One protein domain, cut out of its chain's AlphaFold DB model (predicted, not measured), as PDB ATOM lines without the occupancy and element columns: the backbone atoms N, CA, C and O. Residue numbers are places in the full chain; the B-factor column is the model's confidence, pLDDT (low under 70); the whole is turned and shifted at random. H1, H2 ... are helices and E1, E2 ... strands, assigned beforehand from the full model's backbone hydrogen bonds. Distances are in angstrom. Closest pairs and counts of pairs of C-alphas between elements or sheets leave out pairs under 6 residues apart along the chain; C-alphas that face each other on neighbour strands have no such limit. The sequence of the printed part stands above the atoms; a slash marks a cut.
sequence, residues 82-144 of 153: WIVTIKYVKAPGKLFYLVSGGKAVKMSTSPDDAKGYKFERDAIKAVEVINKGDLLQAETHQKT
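What this domain is: This is residues 82 to 144 of the 153 residues of an uncharacterized protein of Pseudomonas gingeri (UniProt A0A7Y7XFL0). A strongly twisted sheet of four antiparallel strands has one helix, H1, packed lengthwise over E1 and E4 on one of its faces, two layers in all. E2 bends sharply as it goes along E1, and its later part pairs with the short edge strand E3. The printed part has 63 residues, with four named strands and one named helix in the order E1, E2, E3, H1, E4; the sheet's order is E3, E2, E1, E4, and the class is mixed, helices and strands. The whole is compact and rounded, with a radius of gyration of the C-alphas of 10.6 A and spans of 31 by 22 by 19 A.

Where its parts are: E1 holds residues 82 to 88 and is 20.4 A long; C-alpha 82 is at (-15.131, -18.039, 37.607). E2 holds residues 91 to 100, is 21.5 A from first to last C-alpha and bends by 77 degrees at residue 94. E3 is short, residues 106 to 108. H1 holds residues 120 to 131 and is 16.3 A long; C-alpha 120 is at (-20.853, -18.728, 38.743). E4 holds residues 136 to 142, is 19.9 A long and ends with C-alpha 142 at (-14.170, -21.268, 34.820).

How they stand to each other: E1, E2 and E3 form a meander, each strand the antiparallel neighbour of the one before. In the hairpin of E1 and E2, the angle between directions is 141 degrees, and N 86 and O 96 are 2.8 A apart, within hydrogen-bond range. E2 pairs in a staggered way, with E1 over residues 91 to 97 and with E3 over residues 97 to 100. In the hairpin of E2 and E3, N 97 and O 108 are within range at 2.8 A, with 118 degrees between directions. On the other side of E1 is E4, antiparallel at 155 degrees, with N 85 and O 139 within range at 2.9 A. E3 and E4 are the edge strands and are apart. H1 is on the sheet at a height of 7.8 A, over E1 and E4, and runs along the strands, at 11 degrees to E1 on the local plane. Its closest C-alphas to E4 are those of Val 127 and Ala 138, 5.2 A apart. In H1 every O i to N i+4 pair is within hydrogen-bond range.

The domain as a whole: The two C-alphas farthest apart are those of Lys 90 and Lys 118, at 30.7 A. The printed part has no cut. The link from E3 to H1, with 11 residues between them, is long; the other three are tight. The mean pLDDT of the printed part is 87.9, and residue 103 is under 70.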
ATOM      1  N   TRP A  82     -14.488 -18.581  38.797       93.31
ATOM      2  CA  TRP A  82     -15.131 -18.039  37.607       93.31
ATOM      3  C   TRP A  82     -14.542 -16.678  37.267       93.31
ATOM      4  O   TRP A  82     -14.363 -15.844  38.153       93.31
ATOM      5  N   ILE A  83     -14.256 -16.439  35.994       94.62
ATOM      6  CA  ILE A  83     -13.747 -15.161  35.497       94.62
ATOM      7  C   ILE A  83     -14.611 -14.670  34.339       94.62
ATOM      8  O   ILE A  83     -15.307 -15.446  33.687       94.62
ATOM      9  N   VAL A  84     -14.570 -13.360  34.098       94.56
ATOM     10  CA  VAL A  84     -15.332 -12.713  33.026       94.56
ATOM     11  C   VAL A  84     -14.369 -12.172  31.980       94.56
ATOM     12  O   VAL A  84     -13.511 -11.339  32.286       94.56
ATOM     13  N   THR A  85     -14.537 -12.627  30.745       94.25
ATOM     14  CA  THR A  85     -13.886 -12.068  29.559       94.25
ATOM     15  C   THR A  85     -14.795 -11.095  28.845       94.25
ATOM     16  O   THR A  85     -16.009 -11.241  28.884       94.25
ATOM     17  N   ILE A  86     -14.200 -10.106  28.187       92.62
ATOM     18  CA  ILE A  86     -14.888  -9.019  27.501       92.62
ATOM     19  C   ILE A  86     -14.257  -8.835  26.121       92.62
ATOM     20  O   ILE A  86     -13.033  -8.826  25.982       92.62
ATOM     21  N   LYS A  87     -15.091  -8.667  25.100       92.12
ATOM     22  CA  LYS A  87     -14.716  -8.314  23.729       92.12
ATOM     23  C   LYS A  87     -15.437  -7.032  23.330       92.12
ATOM     24  O   LYS A  87     -16.556  -6.779  23.772       92.12
ATOM     25  N   TYR A  88     -14.811  -6.228  22.478       87.31
ATOM     26  CA  TYR A  88     -15.493  -5.094  21.854       87.31
ATOM     27  C   TYR A  88     -16.321  -5.576  20.668       87.31
ATOM     28  O   TYR A  88     -15.779  -6.179  19.745       87.31
ATOM     29  N   VAL A  89     -17.610  -5.241  20.649       84.56
ATOM     30  CA  VAL A  89     -18.539  -5.671  19.587       84.56
ATOM     31  C   VAL A  89     -18.106  -5.125  18.223       84.56
ATOM     32  O   VAL A  89     -18.109  -5.838  17.225       84.56
ATOM     33  N   LYS A  90     -17.651  -3.866  18.182       79.31
ATOM     34  CA  LYS A  90     -17.197  -3.195  16.948       79.31
ATOM     35  C   LYS A  90     -15.758  -3.544  16.538       79.31
ATOM     36  O   LYS A  90     -15.321  -3.124  15.473       79.31
ATOM     37  N   ALA A  91     -15.016  -4.263  17.383       74.31
ATOM     38  CA  ALA A  91     -13.624  -4.643  17.141       74.31
ATOM     39  C   ALA A  91     -13.257  -5.897  17.964       74.31
ATOM     40  O   ALA A  91     -12.525  -5.800  18.955       74.31
ATOM     41  N   PRO A  92     -13.747  -7.090  17.578       70.31
ATOM     42  CA  PRO A  92     -13.635  -8.304  18.392       70.31
ATOM     43  C   PRO A  92     -12.216  -8.892  18.457       70.31
ATOM     44  O   PRO A  92     -12.003  -9.895  19.133       70.31
ATOM     45  N   GLY A  93     -11.231  -8.276  17.795       75.88
ATOM     46  CA  GLY A  93      -9.856  -8.775  17.713       75.88
ATOM     47  C   GLY A  93      -9.070  -8.740  19.026       75.88
ATOM     48  O   GLY A  93      -7.946  -9.234  19.067       75.88
ATOM     49  N   LYS A  94      -9.625  -8.166  20.102       81.12
ATOM     50  CA  LYS A  94      -8.945  -8.076  21.395       81.12
ATOM     51  C   LYS A  94      -9.822  -8.605  22.522       81.12
ATOM     52  O   LYS A  94     -10.928  -8.114  22.750       81.12
ATOM     53  N   LEU A  95      -9.290  -9.606  23.218       87.50
ATOM     54  CA  LEU A  95      -9.862 -10.165  24.432       87.50
ATOM     55  C   LEU A  95      -9.365  -9.374  25.641       87.50
ATOM     56  O   LEU A  95      -8.178  -9.064  25.755       87.50
ATOM     57  N   PHE A  96     -10.279  -9.077  26.550       90.75
ATOM     58  CA  PHE A  96      -9.993  -8.429  27.816       90.75
ATOM     59  C   PHE A  96     -10.550  -9.253  28.971       90.75
ATOM     60  O   PHE A  96     -11.502 -10.010  28.808       90.75
ATOM     61  N   TYR A  97      -9.989  -9.055  30.155       92.06
ATOM     62  CA  TYR A  97     -10.404  -9.673  31.404       92.06
ATOM     63  C   TYR A  97     -10.947  -8.606  32.346       92.06
ATOM     64  O   TYR A  97     -10.347  -7.539  32.515       92.06
ATOM     65  N   LEU A  98     -12.090  -8.881  32.971       92.31
ATOM     66  CA  LEU A  98     -12.685  -7.990  33.959       92.31
ATOM     67  C   LEU A  98     -11.812  -7.945  35.218       92.31
ATOM     68  O   LEU A  98     -11.644  -8.957  35.890       92.31
ATOM     69  N   VAL A  99     -11.317  -6.762  35.586       90.25
ATOM     70  CA  VAL A  99     -10.507  -6.535  36.801       90.25
ATOM     71  C   VAL A  99     -11.378  -6.051  37.961       90.25
ATOM     72  O   VAL A  99     -11.181  -6.422  39.116       90.25
ATOM     73  N   SER A 100     -12.374  -5.211  37.671       86.75
ATOM     74  CA  SER A 100     -13.388  -4.806  38.647       86.75
ATOM     75  C   SER A 100     -14.674  -4.379  37.947       86.75
ATOM     76  O   SER A 100     -14.627  -3.549  37.039       86.75
ATOM     77  N   GLY A 101     -15.810  -4.902  38.413       72.44
ATOM     78  CA  GLY A 101     -17.155  -4.427  38.069       72.44
ATOM     79  C   GLY A 101     -17.743  -3.579  39.202       72.44
ATOM     80  O   GLY A 101     -17.479  -3.852  40.373       72.44
ATOM     81  N   GLY A 102     -18.497  -2.535  38.857       72.81
ATOM     82  CA  GLY A 102     -19.061  -1.561  39.794       72.81
ATOM     83  C   GLY A 102     -19.425  -0.264  39.069       72.81
ATOM     84  O   GLY A 102     -19.961  -0.315  37.969       72.81
ATOM     85  N   LYS A 103     -19.078   0.897  39.645       69.50
ATOM     86  CA  LYS A 103     -19.309   2.214  39.012       69.50
ATOM     87  C   LYS A 103     -18.572   2.399  37.679       69.50
ATOM     88  O   LYS A 103     -19.039   3.145  36.832       69.50
ATOM     89  N   ALA A 104     -17.425   1.743  37.509       78.06
ATOM     90  CA  ALA A 104     -16.651   1.754  36.274       78.06
ATOM     91  C   ALA A 104     -16.103   0.351  36.004       78.06
ATOM     92  O   ALA A 104     -15.507  -0.270  36.890       78.06
ATOM     93  N   VAL A 105     -16.303  -0.137  34.780       83.44
ATOM     94  CA  VAL A 105     -15.741  -1.407  34.314       83.44
ATOM     95  C   VAL A 105     -14.250  -1.200  34.066       83.44
ATOM     96  O   VAL A 105     -13.861  -0.414  33.204       83.44
ATOM     97  N   LYS A 106     -13.404  -1.891  34.836       88.62
ATOM     98  CA  LYS A 106     -11.955  -1.932  34.591       88.62
ATOM     99  C   LYS A 106     -11.590  -3.236  33.909       88.62
ATOM    100  O   LYS A 106     -11.994  -4.300  34.374       88.62
ATOM    101  N   MET A 107     -10.797  -3.135  32.850       88.88
ATOM    102  CA  MET A 107     -10.395  -4.250  32.000       88.88
ATOM    103  C   MET A 107      -8.871  -4.327  31.912       88.88
ATOM    104  O   MET A 107      -8.209  -3.291  31.911       88.88
ATOM    105  N   SER A 108      -8.329  -5.539  31.827       85.75
ATOM    106  CA  SER A 108      -6.912  -5.808  31.558       85.75
ATOM    107  C   SER A 108      -6.794  -6.734  30.355       85.75
ATOM    108  O   SER A 108      -7.715  -7.483  30.045       85.75
ATOM    109  N   THR A 109      -5.666  -6.687  29.660       85.56
ATOM    110  CA  THR A 109      -5.321  -7.677  28.630       85.56
ATOM    111  C   THR A 109      -4.639  -8.907  29.219       85.56
ATOM    112  O   THR A 109      -4.432  -9.879  28.503       85.56
ATOM    113  N   SER A 110      -4.278  -8.866  30.504       84.38
ATOM    114  CA  SER A 110      -3.639  -9.975  31.201       84.38
ATOM    115  C   SER A 110      -4.679 -10.860  31.902       84.38
ATOM    116  O   SER A 110      -5.485 -10.331  32.678       84.38
ATOM    117  N   PRO A 111      -4.652 -12.191  31.706       84.31
ATOM    118  CA  PRO A 111      -5.501 -13.118  32.456       84.31
ATOM    119  C   PRO A 111      -5.201 -13.110  33.964       84.31
ATOM    120  O   PRO A 111      -6.101 -13.353  34.768       84.31
ATOM    121  N   ASP A 112      -3.974 -12.780  34.370       84.38
ATOM    122  CA  ASP A 112      -3.561 -12.764  35.783       84.38
ATOM    123  C   ASP A 112      -4.272 -11.666  36.586       84.38
ATOM    124  O   ASP A 112      -4.438 -11.767  37.803       84.38
ATOM    125  N   ASP A 113      -4.734 -10.623  35.892       86.00
ATOM    126  CA  ASP A 113      -5.476  -9.513  36.479       86.00
ATOM    127  C   ASP A 113      -6.974  -9.774  36.616       86.00
ATOM    128  O   ASP A 113      -7.683  -8.937  37.192       86.00
ATOM    129  N   ALA A 114      -7.463 -10.893  36.080       90.31
ATOM    130  CA  ALA A 114      -8.875 -11.221  36.099       90.31
ATOM    131  C   ALA A 114      -9.399 -11.304  37.538       90.31
ATOM    132  O   ALA A 114      -8.805 -11.925  38.423       90.31
ATOM    133  N   LYS A 115     -10.559 -10.695  37.773       90.62
ATOM    134  CA  LYS A 115     -11.295 -10.835  39.022       90.62
ATOM    135  C   LYS A 115     -11.892 -12.236  39.101       90.62
ATOM    136  O   LYS A 115     -12.736 -12.591  38.282       90.62
ATOM    137  N   GLY A 116     -11.499 -12.984  40.127       91.69
ATOM    138  CA  GLY A 116     -12.077 -14.286  40.440       91.69
ATOM    139  C   GLY A 116     -13.402 -14.158  41.192       91.69
ATOM    140  O   GLY A 116     -13.515 -13.413  42.168       91.69
ATOM    141  N   TYR A 117     -14.399 -14.916  40.756       92.44
ATOM    142  CA  TYR A 117     -15.688 -15.089  41.410       92.44
ATOM    143  C   TYR A 117     -15.775 -16.509  41.966       92.44
ATOM    144  O   TYR A 117     -15.515 -17.488  41.266       92.44
ATOM    145  N   LYS A 118     -16.155 -16.634  43.241       92.19
ATOM    146  CA  LYS A 118     -16.303 -17.945  43.892       92.19
ATOM    147  C   LYS A 118     -17.473 -18.745  43.312       92.19
ATOM    148  O   LYS A 118     -17.385 -19.962  43.209       92.19
ATOM    149  N   PHE A 119     -18.558 -18.064  42.946       93.00
ATOM    150  CA  PHE A 119     -19.771 -18.679  42.421       93.00
ATOM    151  C   PHE A 119     -20.078 -18.153  41.020       93.00
ATOM    152  O   PHE A 119     -20.009 -16.946  40.783       93.00
ATOM    153  N   GLU A 120     -20.495 -19.050  40.129       94.44
ATOM    154  CA  GLU A 120     -20.853 -18.728  38.743       94.44
ATOM    155  C   GLU A 120     -21.913 -17.625  38.659       94.44
ATOM    156  O   GLU A 120     -21.753 -16.656  37.923       94.44
ATOM    157  N   ARG A 121     -22.951 -17.708  39.502       94.56
ATOM    158  CA  ARG A 121     -24.042 -16.721  39.561       94.56
ATOM    159  C   ARG A 121     -23.563 -15.279  39.742       94.56
ATOM    160  O   ARG A 121     -24.210 -14.353  39.267       94.56
ATOM    161  N   ASP A 122     -22.449 -15.070  40.444       92.94
ATOM    162  CA  ASP A 122     -21.923 -13.728  40.692       92.94
ATOM    163  C   ASP A 122     -21.123 -13.213  39.486       92.94
ATOM    164  O   ASP A 122     -21.144 -12.014  39.202       92.94
ATOM    165  N   ALA A 123     -20.473 -14.115  38.743       92.75
ATOM    166  CA  ALA A 123     -19.858 -13.802  37.457       92.75
ATOM    167  C   ALA A 123     -20.924 -13.504  36.389       92.75
ATOM    168  O   ALA A 123     -20.800 -12.512  35.673       92.75
ATOM    169  N   ILE A 124     -22.016 -14.279  36.346       94.44
ATOM    170  CA  ILE A 124     -23.159 -14.050  35.444       94.44
ATOM    171  C   ILE A 124     -23.760 -12.661  35.664       94.44
ATOM    172  O   ILE A 124     -23.913 -11.907  34.711       94.44
ATOM    173  N   LYS A 125     -24.002 -12.254  36.917       93.12
ATOM    174  CA  LYS A 125     -24.482 -10.891  37.216       93.12
ATOM    175  C   LYS A 125     -23.554  -9.807  36.667       93.12
ATOM    176  O   LYS A 125     -24.013  -8.759  36.224       93.12
ATOM    177  N   ALA A 126     -22.240 -10.028  36.711       91.44
ATOM    178  CA  ALA A 126     -21.284  -9.081  36.147       91.44
ATOM    179  C   ALA A 126     -21.354  -9.047  34.611       91.44
ATOM    180  O   ALA A 126     -21.313  -7.960  34.036       91.44
ATOM    181  N   VAL A 127     -21.513 -10.206  33.965       93.31
ATOM    182  CA  VAL A 127     -21.745 -10.325  32.516       93.31
ATOM    183  C   VAL A 127     -23.012  -9.579  32.101       93.31
ATOM    184  O   VAL A 127     -22.955  -8.753  31.195       93.31
ATOM    185  N   GLU A 128     -24.128  -9.793  32.799       92.44
ATOM    186  CA  GLU A 128     -25.401  -9.111  32.534       92.44
ATOM    187  C   GLU A 128     -25.264  -7.588  32.617       92.44
ATOM    188  O   GLU A 128     -25.808  -6.869  31.786       92.44
ATOM    189  N   VAL A 129     -24.521  -7.075  33.602       90.19
ATOM    190  CA  VAL A 129     -24.280  -5.630  33.734       90.19
ATOM    191  C   VAL A 129     -23.468  -5.084  32.560       90.19
ATOM    192  O   VAL A 129     -23.762  -3.985  32.094       90.19
ATOM    193  N   ILE A 130     -22.468  -5.822  32.076       90.06
ATOM    194  CA  ILE A 130     -21.622  -5.385  30.956       90.06
ATOM    195  C   ILE A 130     -22.395  -5.443  29.633       90.06
ATOM    196  O   ILE A 130     -22.344  -4.488  28.860       90.06
ATOM    197  N   ASN A 131     -23.165  -6.510  29.415       90.81
ATOM    198  CA  ASN A 131     -23.927  -6.744  28.183       90.81
ATOM    199  C   ASN A 131     -25.163  -5.848  28.034       90.81
ATOM    200  O   ASN A 131     -25.799  -5.862  26.986       90.81
ATOM    201  N   LYS A 132     -25.515  -5.051  29.052       88.19
ATOM    202  CA  LYS A 132     -26.537  -3.998  28.918       88.19
ATOM    203  C   LYS A 132     -26.116  -2.866  27.978       88.19
ATOM    204  O   LYS A 132     -26.975  -2.090  27.577       88.19
ATOM    205  N   GLY A 133     -24.821  -2.717  27.696       83.06
ATOM    206  CA  GLY A 133     -24.319  -1.732  26.740       83.06
ATOM    207  C   GLY A 133     -24.029  -2.349  25.372       83.06
ATOM    208  O   GLY A 133     -23.616  -3.496  25.281       83.06
ATOM    209  N   ASP A 134     -24.131  -1.548  24.311       81.81
ATOM    210  CA  ASP A 134     -24.002  -2.035  22.923       81.81
ATOM    211  C   ASP A 134     -22.546  -2.177  22.431       81.81
ATOM    212  O   ASP A 134     -22.282  -2.587  21.300       81.81
ATOM    213  N   LEU A 135     -21.571  -1.761  23.243       86.00
ATOM    214  CA  LEU A 135     -20.162  -1.688  22.841       86.00
ATOM    215  C   LEU A 135     -19.346  -2.911  23.252       86.00
ATOM    216  O   LEU A 135     -18.303  -3.174  22.646       86.00
ATOM    217  N   LEU A 136     -19.794  -3.629  24.280       89.50
ATOM    218  CA  LEU A 136     -19.049  -4.703  24.921       89.50
ATOM    219  C   LEU A 136     -19.889  -5.974  24.949       89.50
ATOM    220  O   LEU A 136     -21.082  -5.931  25.218       89.50
ATOM    221  N   GLN A 137     -19.225  -7.099  24.731       91.31
ATOM    222  CA  GLN A 137     -19.789  -8.423  24.926       91.31
ATOM    223  C   GLN A 137     -18.927  -9.166  25.936       91.31
ATOM    224  O   GLN A 137     -17.720  -9.312  25.750       91.31
ATOM    225  N   ALA A 138     -19.549  -9.613  27.015       92.81
ATOM    226  CA  ALA A 138     -18.932 -10.330  28.107       92.81
ATOM    227  C   ALA A 138     -19.432 -11.771  28.174       92.81
ATOM    228  O   ALA A 138     -20.600 -12.060  27.908       92.81
ATOM    229  N   GLU A 139     -18.531 -12.656  28.579       93.81
ATOM    230  CA  GLU A 139     -18.764 -14.088  28.748       93.81
ATOM    231  C   GLU A 139     -18.082 -14.548  30.038       93.81
ATOM    232  O   GLU A 139     -17.016 -14.046  30.404       93.81
ATOM    233  N   THR A 140     -18.695 -15.506  30.727       93.81
ATOM    234  CA  THR A 140     -18.119 -16.140  31.917       93.81
ATOM    235  C   THR A 140     -17.532 -17.496  31.548       93.81
ATOM    236  O   THR A 140     -18.074 -18.203  30.703       93.81
ATOM    237  N   HIS A 141     -16.433 -17.873  32.188       92.81
ATOM    238  CA  HIS A 141     -15.892 -19.228  32.124       92.81
ATOM    239  C   HIS A 141     -15.137 -19.544  33.412       92.81
ATOM    240  O   HIS A 141     -14.701 -18.649  34.144       92.81
ATOM    241  N   GLN A 142     -14.984 -20.831  33.700       92.62
ATOM    242  CA  GLN A 142     -14.170 -21.268  34.820       92.62
ATOM    243  C   GLN A 142     -12.694 -21.205  34.425       92.62
ATOM    244  O   GLN A 142     -12.292 -21.727  33.384       92.62
ATOM    245  N   LYS A 143     -11.874 -20.570  35.261       87.50
ATOM    246  CA  LYS A 143     -10.429 -20.535  35.070       87.50
ATOM    247  C   LYS A 143      -9.865 -21.928  35.335       87.50
ATOM    248  O   LYS A 143      -9.912 -22.419  36.464       87.50
ATOM    249  N   THR A 144      -9.326 -22.562  34.306       83.56
ATOM    250  CA  THR A 144      -8.604 -23.827  34.439       83.56
ATOM    251  C   THR A 144      -7.168 -23.563  34.885       83.56
ATOM    252  O   THR A 144      -6.618 -22.481  34.665       83.56
TER     253      THR A 144